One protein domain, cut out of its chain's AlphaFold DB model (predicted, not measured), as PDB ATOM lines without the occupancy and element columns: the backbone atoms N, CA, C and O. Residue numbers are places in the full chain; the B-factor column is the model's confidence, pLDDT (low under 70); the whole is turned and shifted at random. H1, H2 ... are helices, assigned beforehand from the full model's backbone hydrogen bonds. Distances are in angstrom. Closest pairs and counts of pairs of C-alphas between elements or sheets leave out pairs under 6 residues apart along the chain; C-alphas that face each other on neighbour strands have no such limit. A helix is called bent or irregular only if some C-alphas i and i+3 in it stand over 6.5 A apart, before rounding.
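What this domain is: This is residues 2 to 44 of the 44 residues of an uncharacterized protein of Bacillus paralicheniformis (UniProt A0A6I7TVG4). One long helix, H2, makes nearly the whole length of this model, and a short helix, H1, is set at an angle off its first end like a small foot. The two make a corner and do not fold back on each other, and residues 2 to 44 stand free. The printed part has 43 residues with two named helices, H1 then H2, and no named strand; the class is all helix. The whole is extended, with a radius of gyration of the C-alphas of 17.4 A, and is a rod whose C-alphas span 55 by 16 by 8 A.

Where its parts are: Find C-alpha 2 at (-42.056, 7.735, -20.028); there H1 begins, and it holds residues 2 to 8. Go on past residues 9 and 10 to C-alpha 11 at (-44.188, -2.083, -8.033), where H2 begins. From there H2, residues 11 to 42, runs 45.0 A to C-alpha 42 at (-26.279, 11.913, 30.758). H2 is neither bent nor irregular, but only just: C-alphas 32 and 35 are 6.1 A apart.

How they stand to each other: Look at Ala 8 and Phe 14, whose C-alphas, 6.8 A apart, are the closest of H1 and H2. The two helices are close but not clearly touching, with 1 pair of C-alphas within 8 A. Their lines stand at a steep tilt of 61 degrees, and they run the same way. In H1 every O i to N i+4 pair is within hydrogen-bond range; in H2, 27 of 28 are.

The domain as a whole: The C-alphas of Gln 3 and Ile 44, the two farthest apart, are 54.8 A from each other. The printed part has no cut, and the link from H1 to H2 is tight. Ile 44 is the chain's last residue. The mean pLDDT of the printed part is 81.9; look for values under 70 at residues 2 to 11.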
ATOM      1  N   ILE A   2     -41.093   8.053 -21.106       55.22
ATOM      2  CA  ILE A   2     -42.056   7.735 -20.028       55.22
ATOM      3  C   ILE A   2     -42.093   6.240 -19.644       55.22
ATOM      4  O   ILE A   2     -42.197   5.925 -18.466       55.22
ATOM      5  N   GLN A   3     -41.932   5.309 -20.596       53.19
ATOM      6  CA  GLN A   3     -41.999   3.867 -20.293       53.19
ATOM      7  C   GLN A   3     -40.848   3.348 -19.418       53.19
ATOM      8  O   GLN A   3     -41.076   2.494 -18.577       53.19
ATOM      9  N   LYS A   4     -39.642   3.919 -19.537       55.84
ATOM     10  CA  LYS A   4     -38.478   3.534 -18.714       55.84
ATOM     11  C   LYS A   4     -38.653   3.921 -17.244       55.84
ATOM     12  O   LYS A   4     -38.161   3.234 -16.360       55.84
ATOM     13  N   THR A   5     -39.353   5.025 -16.992       60.69
ATOM     14  CA  THR A   5     -39.711   5.470 -15.641       60.69
ATOM     15  C   THR A   5     -40.878   4.658 -15.082       60.69
ATOM     16  O   THR A   5     -40.924   4.417 -13.884       60.69
ATOM     17  N   LEU A   6     -41.794   4.213 -15.950       55.03
ATOM     18  CA  LEU A   6     -42.934   3.371 -15.590       55.03
ATOM     19  C   LEU A   6     -42.502   1.934 -15.239       55.03
ATOM     20  O   LEU A   6     -43.001   1.390 -14.269       55.03
ATOM     21  N   GLU A   7     -41.531   1.364 -15.961       57.34
ATOM     22  CA  GLU A   7     -40.894   0.072 -15.640       57.34
ATOM     23  C   GLU A   7     -40.028   0.141 -14.370       57.34
ATOM     24  O   GLU A   7     -39.910  -0.833 -13.638       57.34
ATOM     25  N   ALA A   8     -39.429   1.296 -14.060       57.69
ATOM     26  CA  ALA A   8     -38.737   1.505 -12.782       57.69
ATOM     27  C   ALA A   8     -39.709   1.677 -11.595       57.69
ATOM     28  O   ALA A   8     -39.313   1.525 -10.440       57.69
ATOM     29  N   LEU A   9     -40.969   2.000 -11.897       58.44
ATOM     30  CA  LEU A   9     -42.100   2.034 -10.976       58.44
ATOM     31  C   LEU A   9     -42.942   0.747 -11.071       58.44
ATOM     32  O   LEU A   9     -44.077   0.726 -10.600       58.44
ATOM     33  N   ASP A  10     -42.417  -0.305 -11.704       65.50
ATOM     34  CA  ASP A  10     -42.996  -1.637 -11.608       65.50
ATOM     35  C   ASP A  10     -42.880  -2.040 -10.133       65.50
ATOM     36  O   ASP A  10     -41.788  -2.004  -9.554       65.50
ATOM     37  N   GLY A  11     -44.027  -2.247  -9.484       65.56
ATOM     38  CA  GLY A  11     -44.188  -2.083  -8.033       65.56
ATOM     39  C   GLY A  11     -43.177  -2.855  -7.178       65.56
ATOM     40  O   GLY A  11     -42.784  -2.375  -6.119       65.56
ATOM     41  N   GLU A  12     -42.671  -3.987  -7.671       73.75
ATOM     42  CA  GLU A  12     -41.653  -4.795  -6.990       73.75
ATOM     43  C   GLU A  12     -40.285  -4.101  -6.877       73.75
ATOM     44  O   GLU A  12     -39.623  -4.172  -5.837       73.75
ATOM     45  N   GLY A  13     -39.841  -3.410  -7.932       78.56
ATOM     46  CA  GLY A  13     -38.564  -2.697  -7.934       78.56
ATOM     47  C   GLY A  13     -38.609  -1.468  -7.031       78.56
ATOM     48  O   GLY A  13     -37.666  -1.205  -6.276       78.56
ATOM     49  N   PHE A  14     -39.736  -0.754  -7.061       80.88
ATOM     50  CA  PHE A  14     -39.980   0.391  -6.195       80.88
ATOM     51  C   PHE A  14     -40.039  -0.019  -4.719       80.88
ATOM     52  O   PHE A  14     -39.337   0.590  -3.912       80.88
ATOM     53  N   ASP A  15     -40.767  -1.082  -4.368       84.00
ATOM     54  CA  ASP A  15     -40.852  -1.574  -2.986       84.00
ATOM     55  C   ASP A  15     -39.491  -2.010  -2.438       84.00
ATOM     56  O   ASP A  15     -39.136  -1.707  -1.295       84.00
ATOM     57  N   LEU A  16     -38.669  -2.665  -3.260       85.69
ATOM     58  CA  LEU A  16     -37.329  -3.084  -2.858       85.69
ATOM     59  C   LEU A  16     -36.395  -1.889  -2.606       85.69
ATOM     60  O   LEU A  16     -35.608  -1.901  -1.652       85.69
ATOM     61  N   VAL A  17     -36.465  -0.853  -3.444       87.00
ATOM     62  CA  VAL A  17     -35.694   0.385  -3.251       87.00
ATOM     63  C   VAL A  17     -36.214   1.153  -2.036       87.00
ATOM     64  O   VAL A  17     -35.418   1.540  -1.179       87.00
ATOM     65  N   LEU A  18     -37.530   1.313  -1.914       87.62
ATOM     66  CA  LEU A  18     -38.182   2.004  -0.806       87.62
ATOM     67  C   LEU A  18     -37.847   1.341   0.535       87.62
ATOM     68  O   LEU A  18     -37.457   2.030   1.477       87.62
ATOM     69  N   GLY A  19     -37.892   0.009   0.610       90.56
ATOM     70  CA  GLY A  19     -37.518  -0.750   1.802       90.56
ATOM     71  C   GLY A  19     -36.052  -0.557   2.201       90.56
ATOM     72  O   GLY A  19     -35.742  -0.400   3.385       90.56
ATOM     73  N   LYS A  20     -35.134  -0.496   1.227       92.12
ATOM     74  CA  LYS A  20     -33.717  -0.194   1.489       92.12
ATOM     75  C   LYS A  20     -33.525   1.231   2.000       92.12
ATOM     76  O   LYS A  20     -32.788   1.423   2.967       92.12
ATOM     77  N   VAL A  21     -34.192   2.210   1.387       93.44
ATOM     78  CA  VAL A  21     -34.111   3.620   1.797       93.44
ATOM     79  C   VAL A  21     -34.680   3.803   3.202       93.44
ATOM     80  O   VAL A  21     -34.002   4.372   4.051       93.44
ATOM     81  N   LEU A  22     -35.860   3.250   3.493       93.75
ATOM     82  CA  LEU A  22     -36.471   3.291   4.826       93.75
ATOM     83  C   LEU A  22     -35.555   2.687   5.891       93.75
ATOM     84  O   LEU A  22     -35.359   3.283   6.951       93.75
ATOM     85  N   LYS A  23     -34.938   1.535   5.605       94.69
ATOM     86  CA  LYS A  23     -34.008   0.885   6.533       94.69
ATOM     87  C   LYS A  23     -32.744   1.717   6.761       94.69
ATOM     88  O   LYS A  23     -32.278   1.812   7.895       94.69
ATOM     89  N   ALA A  24     -32.209   2.343   5.714       94.75
ATOM     90  CA  ALA A  24     -31.062   3.241   5.820       94.75
ATOM     91  C   ALA A  24     -31.397   4.507   6.627       94.75
ATOM     92  O   ALA A  24     -30.636   4.883   7.516       94.75
ATOM     93  N   MET A  25     -32.555   5.125   6.376       92.31
ATOM     94  CA  MET A  25     -33.030   6.289   7.128       92.31
ATOM     95  C   MET A  25     -33.261   5.952   8.599       92.31
ATOM     96  O   MET A  25     -32.824   6.698   9.470       92.31
ATOM     97  N   PHE A  26     -33.878   4.805   8.890       93.00
ATOM     98  CA  PHE A  26     -34.041   4.330  10.260       93.00
ATOM     99  C   PHE A  26     -32.686   4.118  10.943       93.00
ATOM    100  O   PHE A  26     -32.482   4.583  12.060       93.00
ATOM    101  N   GLY A  27     -31.730   3.492  10.248       93.81
ATOM    102  CA  GLY A  27     -30.361   3.338  10.732       93.81
ATOM    103  C   GLY A  27     -29.697   4.678  11.056       93.81
ATOM    104  O   GLY A  27     -29.125   4.816  12.129       93.81
ATOM    105  N   LEU A  28     -29.824   5.681  10.185       91.44
ATOM    106  CA  LEU A  28     -29.280   7.024  10.413       91.44
ATOM    107  C   LEU A  28     -29.934   7.736  11.598       91.44
ATOM    108  O   LEU A  28     -29.238   8.381  12.372       91.44
ATOM    109  N   ILE A  29     -31.251   7.609  11.769       89.88
ATOM    110  CA  ILE A  29     -31.956   8.191  12.917       89.88
ATOM    111  C   ILE A  29     -31.496   7.514  14.205       89.88
ATOM    112  O   ILE A  29     -31.162   8.196  15.166       89.88
ATOM    113  N   VAL A  30     -31.424   6.183  14.231       90.44
ATOM    114  CA  VAL A  30     -30.966   5.461  15.421       90.44
ATOM    115  C   VAL A  30     -29.500   5.782  15.708       90.44
ATOM    116  O   VAL A  30     -29.181   6.127  16.832       90.44
ATOM    117  N   PHE A  31     -28.602   5.768  14.725       90.75
ATOM    118  CA  PHE A  31     -27.183   6.065  14.959       90.75
ATOM    119  C   PHE A  31     -26.863   7.549  15.158       90.75
ATOM    120  O   PHE A  31     -25.838   7.859  15.749       90.75
ATOM    121  N   GLY A  32     -27.686   8.471  14.667       86.56
ATOM    122  CA  GLY A  32     -27.464   9.911  14.813       86.56
ATOM    123  C   GLY A  32     -28.196  10.491  16.018       86.56
ATOM    124  O   GLY A  32     -27.589  11.123  16.882       86.56
ATOM    125  N   CYS A  33     -29.504  10.247  16.109       87.31
ATOM    126  CA  CYS A  33     -30.334  10.814  17.167       87.31
ATOM    127  C   CYS A  33     -30.176  10.079  18.496       87.31
ATOM    128  O   CYS A  33     -30.223  10.740  19.527       87.31
ATOM    129  N   PHE A  34     -29.978   8.754  18.520       88.44
ATOM    130  CA  PHE A  34     -29.855   8.037  19.797       88.44
ATOM    131  C   PHE A  34     -28.585   8.435  20.567       88.44
ATOM    132  O   PHE A  34     -28.707   8.749  21.749       88.44
ATOM    133  N   PRO A  35     -27.388   8.539  19.954       90.06
ATOM    134  CA  PRO A  35     -26.207   9.018  20.674       90.06
ATOM    135  C   PRO A  35     -26.334  10.471  21.120       90.06
ATOM    136  O   PRO A  35     -25.920  10.798  22.229       90.06
ATOM    137  N   TYR A  36     -26.943  11.332  20.299       88.69
ATOM    138  CA  TYR A  36     -27.204  12.715  20.690       88.69
ATOM    139  C   TYR A  36     -28.191  12.798  21.863       88.69
ATOM    140  O   TYR A  36     -27.973  13.551  22.806       88.69
ATOM    141  N   PHE A  37     -29.240  11.974  21.857       90.19
ATOM    142  CA  PHE A  37     -30.181  11.872  22.968       90.19
ATOM    143  C   PHE A  37     -29.494  11.402  24.257       90.19
ATOM    144  O   PHE A  37     -29.692  12.011  25.304       90.19
ATOM    145  N   LEU A  38     -28.643  10.373  24.188       90.62
ATOM    146  CA  LEU A  38     -27.861   9.921  25.343       90.62
ATOM    147  C   LEU A  38     -26.900  11.011  25.844       90.62
ATOM    148  O   LEU A  38     -26.782  11.200  27.050       90.62
ATOM    149  N   TYR A  39     -26.251  11.750  24.940       91.94
ATOM    150  CA  TYR A  39     -25.412  12.894  25.302       91.94
ATOM    151  C   TYR A  39     -26.208  13.933  26.103       91.94
ATOM    152  O   TYR A  39     -25.782  14.329  27.183       91.94
ATOM    153  N   LEU A  40     -27.393  14.321  25.624       92.25
ATOM    154  CA  LEU A  40     -28.252  15.263  26.343       92.25
ATOM    155  C   LEU A  40     -28.705  14.738  27.709       92.25
ATOM    156  O   LEU A  40     -28.838  15.526  28.630       92.25
ATOM    157  N   LEU A  41     -28.975  13.438  27.835       92.56
ATOM    158  CA  LEU A  41     -29.583  12.865  29.038       92.56
ATOM    159  C   LEU A  41     -28.570  12.589  30.157       92.56
ATOM    160  O   LEU A  41     -28.938  12.598  31.328       92.56
ATOM    161  N   PHE A  42     -27.316  12.305  29.800       92.50
ATOM    162  CA  PHE A  42     -26.279  11.913  30.758       92.50
ATOM    163  C   PHE A  42     -25.186  12.966  30.975       92.50
ATOM    164  O   PHE A  42     -24.468  12.859  31.969       92.50
ATOM    165  N   ILE A  43     -25.009  13.927  30.058       88.12
ATOM    166  CA  ILE A  43     -23.905  14.903  30.121       88.12
ATOM    167  C   ILE A  43     -24.383  16.331  30.407       88.12
ATOM    168  O   ILE A  43     -23.664  17.058  31.093       88.12
ATOM    169  N   ILE A  44     -25.548  16.741  29.893       79.00
ATOM    170  CA  ILE A  44     -26.172  18.035  30.231       79.00
ATOM    171  C   ILE A  44     -27.019  17.871  31.492       79.00
ATOM    172  O   ILE A  44     -26.910  18.753  32.372       79.00
TER     173      ILE A  44